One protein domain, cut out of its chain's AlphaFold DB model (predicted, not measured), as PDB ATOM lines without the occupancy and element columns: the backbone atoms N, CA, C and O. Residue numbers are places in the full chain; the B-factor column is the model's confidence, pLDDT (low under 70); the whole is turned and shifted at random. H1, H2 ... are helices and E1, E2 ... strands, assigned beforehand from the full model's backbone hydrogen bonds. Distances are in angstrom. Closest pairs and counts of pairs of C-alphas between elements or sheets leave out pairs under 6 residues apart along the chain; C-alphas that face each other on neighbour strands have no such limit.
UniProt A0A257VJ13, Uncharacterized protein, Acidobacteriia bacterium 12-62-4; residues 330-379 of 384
ATOM      1  N   GLN A 330      39.427  -9.901 689.194       85.31
ATOM      2  CA  GLN A 330      39.035 -10.738 690.328       85.31
ATOM      3  C   GLN A 330      37.771 -10.129 690.925       85.31
ATOM      4  O   GLN A 330      37.736  -8.926 691.183       85.31
ATOM      5  N   GLY A 331      36.743 -10.946 691.137       86.19
ATOM      6  CA  GLY A 331      35.446 -10.499 691.621       86.19
ATOM      7  C   GLY A 331      34.276 -10.863 690.702       86.19
ATOM      8  O   GLY A 331      34.423 -11.652 689.760       86.19
ATOM      9  N   PRO A 332      33.086 -10.317 690.999       89.25
ATOM     10  CA  PRO A 332      31.882 -10.598 690.241       89.25
ATOM     11  C   PRO A 332      31.913  -9.948 688.849       89.25
ATOM     12  O   PRO A 332      32.304  -8.791 688.703       89.25
ATOM     13  N   ILE A 333      31.410 -10.667 687.845       89.44
ATOM     14  CA  ILE A 333      31.101 -10.140 686.509       89.44
ATOM     15  C   ILE A 333      29.598 -10.258 686.277       89.44
ATOM     16  O   ILE A 333      29.025 -11.344 686.400       89.44
ATOM     17  N   GLN A 334      28.967  -9.148 685.912       89.56
ATOM     18  CA  GLN A 334      27.577  -9.118 685.484       89.56
ATOM     19  C   GLN A 334      27.508  -9.404 683.987       89.56
ATOM     20  O   GLN A 334      28.270  -8.853 683.193       89.56
ATOM     21  N   VAL A 335      26.588 -10.283 683.595       88.62
ATOM     22  CA  VAL A 335      26.352 -10.620 682.190       88.62
ATOM     23  C   VAL A 335      24.864 -10.513 681.893       88.62
ATOM     24  O   VAL A 335      24.054 -11.179 682.535       88.62
ATOM     25  N   ARG A 336      24.500  -9.709 680.892       87.50
ATOM     26  CA  ARG A 336      23.114  -9.493 680.457       87.50
ATOM     27  C   ARG A 336      22.893 -10.086 679.072       87.50
ATOM     28  O   ARG A 336      23.739  -9.929 678.196       87.50
ATOM     29  N   CYS A 337      21.755 -10.751 678.870       85.81
ATOM     30  CA  CYS A 337      21.374 -11.395 677.604       85.81
ATOM     31  C   CYS A 337      22.431 -12.357 677.024       85.81
ATOM     32  O   CYS A 337      22.608 -12.415 675.806       85.81
ATOM     33  N   PHE A 338      23.150 -13.106 677.870       87.62
ATOM     34  CA  PHE A 338      24.077 -14.123 677.370       87.62
ATOM     35  C   PHE A 338      23.310 -15.132 676.495       87.62
ATOM     36  O   PHE A 338      22.270 -15.627 676.925       87.62
ATOM     37  N   PRO A 339      23.787 -15.459 675.283       85.75
ATOM     38  CA  PRO A 339      23.003 -16.239 674.323       85.75
ATOM     39  C   PRO A 339      22.943 -17.739 674.629       85.75
ATOM     40  O   PRO A 339      22.298 -18.492 673.903       85.75
ATOM     41  N   PHE A 340      23.633 -18.182 675.679       87.50
ATOM     42  CA  PHE A 340      23.640 -19.565 676.132       87.50
ATOM     43  C   PHE A 340      23.101 -19.659 677.564       87.50
ATOM     44  O   PHE A 340      23.118 -18.664 678.293       87.50
ATOM     45  N   PRO A 341      22.679 -20.855 678.012       86.88
ATOM     46  CA  PRO A 341      22.313 -21.075 679.404       86.88
ATOM     47  C   PRO A 341      23.412 -20.595 680.356       86.88
ATOM     48  O   PRO A 341      24.598 -20.816 680.107       86.88
ATOM     49  N   ARG A 342      23.025 -19.981 681.480       84.06
ATOM     50  CA  ARG A 342      23.956 -19.371 682.448       84.06
ATOM     51  C   ARG A 342      25.050 -20.328 682.931       84.06
ATOM     52  O   ARG A 342      26.178 -19.901 683.148       84.06
ATOM     53  N   ILE A 343      24.749 -21.626 683.012       84.94
ATOM     54  CA  ILE A 343      25.731 -22.667 683.342       84.94
ATOM     55  C   ILE A 343      26.925 -22.690 682.374       84.94
ATOM     56  O   ILE A 343      28.043 -22.928 682.811       84.94
ATOM     57  N   VAL A 344      26.729 -22.381 681.088       87.12
ATOM     58  CA  VAL A 344      27.809 -22.310 680.090       87.12
ATOM     59  C   VAL A 344      28.756 -21.156 680.405       87.12
ATOM     60  O   VAL A 344      29.969 -21.339 680.367       87.12
ATOM     61  N   ALA A 345      28.218 -19.988 680.773       88.06
ATOM     62  CA  ALA A 345      29.025 -18.848 681.202       88.06
ATOM     63  C   ALA A 345      29.803 -19.163 682.491       88.06
ATOM     64  O   ALA A 345      31.001 -18.896 682.565       88.06
ATOM     65  N   THR A 346      29.153 -19.793 683.477       87.62
ATOM     66  CA  THR A 346      29.809 -20.220 684.723       87.62
ATOM     67  C   THR A 346      30.944 -21.202 684.445       87.62
ATOM     68  O   THR A 346      32.056 -21.026 684.941       87.62
ATOM     69  N   LEU A 347      30.680 -22.223 683.623       87.00
ATOM     70  CA  LEU A 347      31.670 -23.232 683.266       87.00
ATOM     71  C   LEU A 347      32.848 -22.610 682.515       87.00
ATOM     72  O   LEU A 347      33.986 -22.889 682.873       87.00
ATOM     73  N   ALA A 348      32.598 -21.714 681.555       87.19
ATOM     74  CA  ALA A 348      33.653 -21.028 680.811       87.19
ATOM     75  C   ALA A 348      34.636 -20.288 681.736       87.19
ATOM     76  O   ALA A 348      35.850 -20.448 681.591       87.19
ATOM     77  N   LEU A 349      34.119 -19.542 682.720       87.00
ATOM     78  CA  LEU A 349      34.933 -18.833 683.715       87.00
ATOM     79  C   LEU A 349      35.710 -19.796 684.628       87.00
ATOM     80  O   LEU A 349      36.871 -19.547 684.943       87.00
ATOM     81  N   SER A 350      35.088 -20.913 685.022       81.75
ATOM     82  CA  SER A 350      35.719 -21.902 685.907       81.75
ATOM     83  C   SER A 350      36.819 -22.725 685.225       81.75
ATOM     84  O   SER A 350      37.828 -23.038 685.851       81.75
ATOM     85  N   VAL A 351      36.642 -23.058 683.944       76.56
ATOM     86  CA  VAL A 351      37.513 -23.972 683.190       76.56
ATOM     87  C   VAL A 351      38.787 -23.267 682.733       76.56
ATOM     88  O   VAL A 351      39.871 -23.827 682.820       76.56
ATOM     89  N   THR A 352      38.701 -22.009 682.307       68.12
ATOM     90  CA  THR A 352      39.850 -21.267 681.750       68.12
ATOM     91  C   THR A 352      40.767 -20.634 682.796       68.12
ATOM     92  O   THR A 352      41.707 -19.923 682.443       68.12
ATOM     93  N   GLY A 353      40.541 -20.920 684.082       58.19
ATOM     94  CA  GLY A 353      41.452 -20.507 685.141       58.19
ATOM     95  C   GLY A 353      41.478 -18.995 685.345       58.19
ATOM     96  O   GLY A 353      42.559 -18.417 685.430       58.19
ATOM     97  N   ALA A 354      40.310 -18.358 685.468       64.75
ATOM     98  CA  ALA A 354      40.180 -17.047 686.102       64.75
ATOM     99  C   ALA A 354      39.873 -17.239 687.606       64.75
ATOM    100  O   ALA A 354      38.721 -17.086 688.025       64.75
ATOM    101  N   PRO A 355      40.851 -17.669 688.440       66.06
ATOM    102  CA  PRO A 355      40.605 -17.936 689.850       66.06
ATOM    103  C   PRO A 355      40.111 -16.661 690.531       66.06
ATOM    104  O   PRO A 355      40.754 -15.614 690.469       66.06
ATOM    105  N   GLY A 356      38.954 -16.762 691.184       72.94
ATOM    106  CA  GLY A 356      38.325 -15.631 691.861       72.94
ATOM    107  C   GLY A 356      37.403 -14.789 690.981       72.94
ATOM    108  O   GLY A 356      36.992 -13.726 691.431       72.94
ATOM    109  N   VAL A 357      37.047 -15.232 689.771       83.81
ATOM    110  CA  VAL A 357      35.980 -14.618 688.963       83.81
ATOM    111  C   VAL A 357      34.714 -15.471 689.028       83.81
ATOM    112  O   VAL A 357      34.765 -16.685 688.829       83.81
ATOM    113  N   TRP A 358      33.565 -14.849 689.287       84.75
ATOM    114  CA  TRP A 358      32.262 -15.523 689.282       84.75
ATOM    115  C   TRP A 358      31.179 -14.637 688.668       84.75
ATOM    116  O   TRP A 358      31.332 -13.423 688.563       84.75
ATOM    117  N   LEU A 359      30.067 -15.243 688.254       87.19
ATOM    118  CA  LEU A 359      28.923 -14.482 687.756       87.19
ATOM    119  C   LEU A 359      28.169 -13.835 688.919       87.19
ATOM    120  O   LEU A 359      27.747 -14.538 689.841       87.19
ATOM    121  N   ALA A 360      27.944 -12.525 688.842       84.62
ATOM    122  CA  ALA A 360      27.049 -11.834 689.764       84.62
ATOM    123  C   ALA A 360      25.602 -12.355 689.633       84.62
ATOM    124  O   ALA A 360      25.195 -12.813 688.554       84.62
ATOM    125  N   PRO A 361      24.812 -12.342 690.724       81.62
ATOM    126  CA  PRO A 361      23.360 -12.500 690.675       81.62
ATOM    127  C   PRO A 361      22.710 -11.471 689.739       81.62
ATOM    128  O   PRO A 361      23.147 -10.330 689.674       81.62
ATOM    129  N   GLU A 362      21.618 -11.835 689.059       71.19
ATOM    130  CA  GLU A 362      20.959 -10.966 688.060       71.19
ATOM    131  C   GLU A 362      20.529  -9.588 688.599       71.19
ATOM    132  O   GLU A 362      20.384  -8.647 687.822       71.19
ATOM    133  N   HIS A 363      20.363  -9.456 689.917       72.19
ATOM    134  CA  HIS A 363      19.911  -8.234 690.586       72.19
ATOM    135  C   HIS A 363      21.030  -7.428 691.264       72.19
ATOM    136  O   HIS A 363      20.741  -6.408 691.884       72.19
ATOM    137  N   GLU A 364      22.291  -7.851 691.149       76.12
ATOM    138  CA  GLU A 364      23.436  -7.144 691.730       76.12
ATOM    139  C   GLU A 364      24.287  -6.463 690.648       76.12
ATOM    140  O   GLU A 364      24.583  -7.029 689.597       76.12
ATOM    141  N   SER A 365      24.688  -5.216 690.900       74.06
ATOM    142  CA  SER A 365      25.620  -4.491 690.033       74.06
ATOM    143  C   SER A 365      27.048  -4.975 690.272       74.06
ATOM    144  O   SER A 365      27.518  -4.952 691.411       74.06
ATOM    145  N   ALA A 366      27.757  -5.336 689.205       82.38
ATOM    146  CA  ALA A 366      29.164  -5.709 689.271       82.38
ATOM    147  C   ALA A 366      30.063  -4.665 688.581       82.38
ATOM    148  O   ALA A 366      29.591  -3.951 687.695       82.38
ATOM    149  N   PRO A 367      31.359  -4.578 688.943       81.00
ATOM    150  CA  PRO A 367      32.299  -3.636 688.325       81.00
ATOM    151  C   PRO A 367      32.478  -3.860 686.819       81.00
ATOM    152  O   PRO A 367      32.740  -2.916 686.077       81.00
ATOM    153  N   VAL A 368      32.349  -5.111 686.376       83.56
ATOM    154  CA  VAL A 368      32.373  -5.498 684.966       83.56
ATOM    155  C   VAL A 368      30.958  -5.897 684.565       83.56
ATOM    156  O   VAL A 368      30.419  -6.862 685.102       83.56
ATOM    157  N   ASP A 369      30.370  -5.162 683.623       86.31
ATOM    158  CA  ASP A 369      29.020  -5.398 683.101       86.31
ATOM    159  C   ASP A 369      29.085  -5.645 681.591       86.31
ATOM    160  O   ASP A 369      29.411  -4.753 680.803       86.31
ATOM    161  N   LEU A 370      28.828  -6.888 681.189       87.12
ATOM    162  CA  LEU A 370      28.803  -7.307 679.794       87.12
ATOM    163  C   LEU A 370      27.367  -7.372 679.289       87.12
ATOM    164  O   LEU A 370      26.619  -8.296 679.613       87.12
ATOM    165  N   ASP A 371      27.016  -6.425 678.425       86.56
ATOM    166  CA  ASP A 371      25.706  -6.368 677.792       86.56
ATOM    167  C   ASP A 371      25.720  -6.996 676.386       86.56
ATOM    168  O   ASP A 371      26.282  -6.451 675.430       86.56
ATOM    169  N   PHE A 372      25.078  -8.158 676.249       85.38
ATOM    170  CA  PHE A 372      24.863  -8.823 674.962       85.38
ATOM    171  C   PHE A 372      23.525  -8.437 674.301       85.38
ATOM    172  O   PHE A 372      23.300  -8.786 673.142       85.38
ATOM    173  N   CYS A 373      22.656  -7.671 674.974       79.50
ATOM    174  CA  CYS A 373      21.308  -7.326 674.507       79.50
ATOM    175  C   CYS A 373      21.312  -6.392 673.278       79.50
ATOM    176  O   CYS A 373      20.360  -6.379 672.492       79.50
ATOM    177  N   ALA A 374      22.372  -5.598 673.096       68.88
ATOM    178  CA  ALA A 374      22.497  -4.631 672.001       68.88
ATOM    179  C   ALA A 374      22.913  -5.255 670.654       68.88
ATOM    180  O   ALA A 374      22.939  -4.567 669.633       68.88
ATOM    181  N   GLN A 375      23.257  -6.544 670.626       65.44
ATOM    182  CA  GLN A 375      23.783  -7.174 669.423       65.44
ATOM    183  C   GLN A 375      22.644  -7.692 668.513       65.44
ATOM    184  O   GLN A 375      21.848  -8.531 668.943       65.44
ATOM    185  N   PRO A 376      22.563  -7.234 667.243       55.31
ATOM    186  CA  PRO A 376      21.428  -7.507 666.352       55.31
ATOM    187  C   PRO A 376      21.184  -9.003 666.105       55.31
ATOM    188  O   PRO A 376      20.033  -9.422 666.030       55.31
ATOM    189  N   ASN A 377      22.240  -9.825 666.095       54.97
ATOM    190  CA  ASN A 377      22.146 -11.273 665.861       54.97
ATOM    191  C   ASN A 377      21.450 -12.060 666.989       54.97
ATOM    192  O   ASN A 377      21.086 -13.213 666.780       54.97
ATOM    193  N   TYR A 378      21.257 -11.472 668.175       50.94
ATOM    194  CA  TYR A 378      20.686 -12.176 669.333       50.94
ATOM    195  C   TYR A 378      19.244 -11.770 669.647       50.94
ATOM    196  O   TYR A 378      18.590 -12.439 670.439       50.94
ATOM    197  N   ARG A 379      18.710 -10.732 668.981       42.38
ATOM    198  CA  ARG A 379      17.272 -10.410 669.036       42.38
ATOM    199  C   ARG A 379      16.417 -11.455 668.315       42.38
ATOM    200  O   ARG A 379      15.290 -11.694 668.731       42.38
TER     201      ARG A 379
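What this domain is: This is residues 330 to 379 of the 384 residues of an uncharacterized protein of Acidobacteriia bacterium 12-62-4 (UniProt A0A257VJ13). A small sheet of three parallel strands has the longest strand, E1, in the middle, and the helix H1 runs past its E2 edge, only grazing it. The sheet is stepped: E2 pairs with the first part of E1 and E3 with the later part, and the very short helix H2 lies at one end of the long axis, away from E1, E2 and H1. The printed part has 50 residues with two named helices and three named strands, in the order E1, H1, E2, E3, H2; the sheet's order is E2, E1, E3, and the class is mixed, helices and strands. It is compact, with a radius of gyration of the C-alphas of 11.1 A and spans of 32 by 22 by 13 A.

Where its parts are: E1, residues 331 to 336, is 16.7 A long and begins at C-alpha 331 (35.446, -10.499, 691.621). E2 is residues 357 to 359, 7.2 A, and E3 residues 368 to 371, 9.8 A. H1, residues 342 to 351, is 14.3 A long. H2, residues 376 to 379, 5.7 A, ends at C-alpha 379 (17.272, -10.410, 669.036).

How they stand to each other: E1 and E3 are parallel at 12 degrees, with N 334 and O 368 2.8 A apart, within hydrogen-bond range. E2 and E1 are parallel at 35 degrees, with N 333 and O 358 at 2.8 A. E1, H1 and E2 form a strand-helix-strand unit, two parallel neighbour strands with a helix between, and its crossover is right-handed. H1 is on the sheet but only grazes it; the closest C-alphas of H1 and E2, Thr 346 and Leu 359, are 6.6 A apart. H2 is not on the sheet. In H1 every O i to N i+4 pair is within hydrogen-bond range; H2 is too short for such a pair.

The domain as a whole: The C-alphas of Pro 355 and Arg 379, the two farthest apart, are 32.2 A apart. The printed part has no cut and no long link. The mean pLDDT of the printed part is 79.1, with residues 352 to 355 and 374 to 379 under 70.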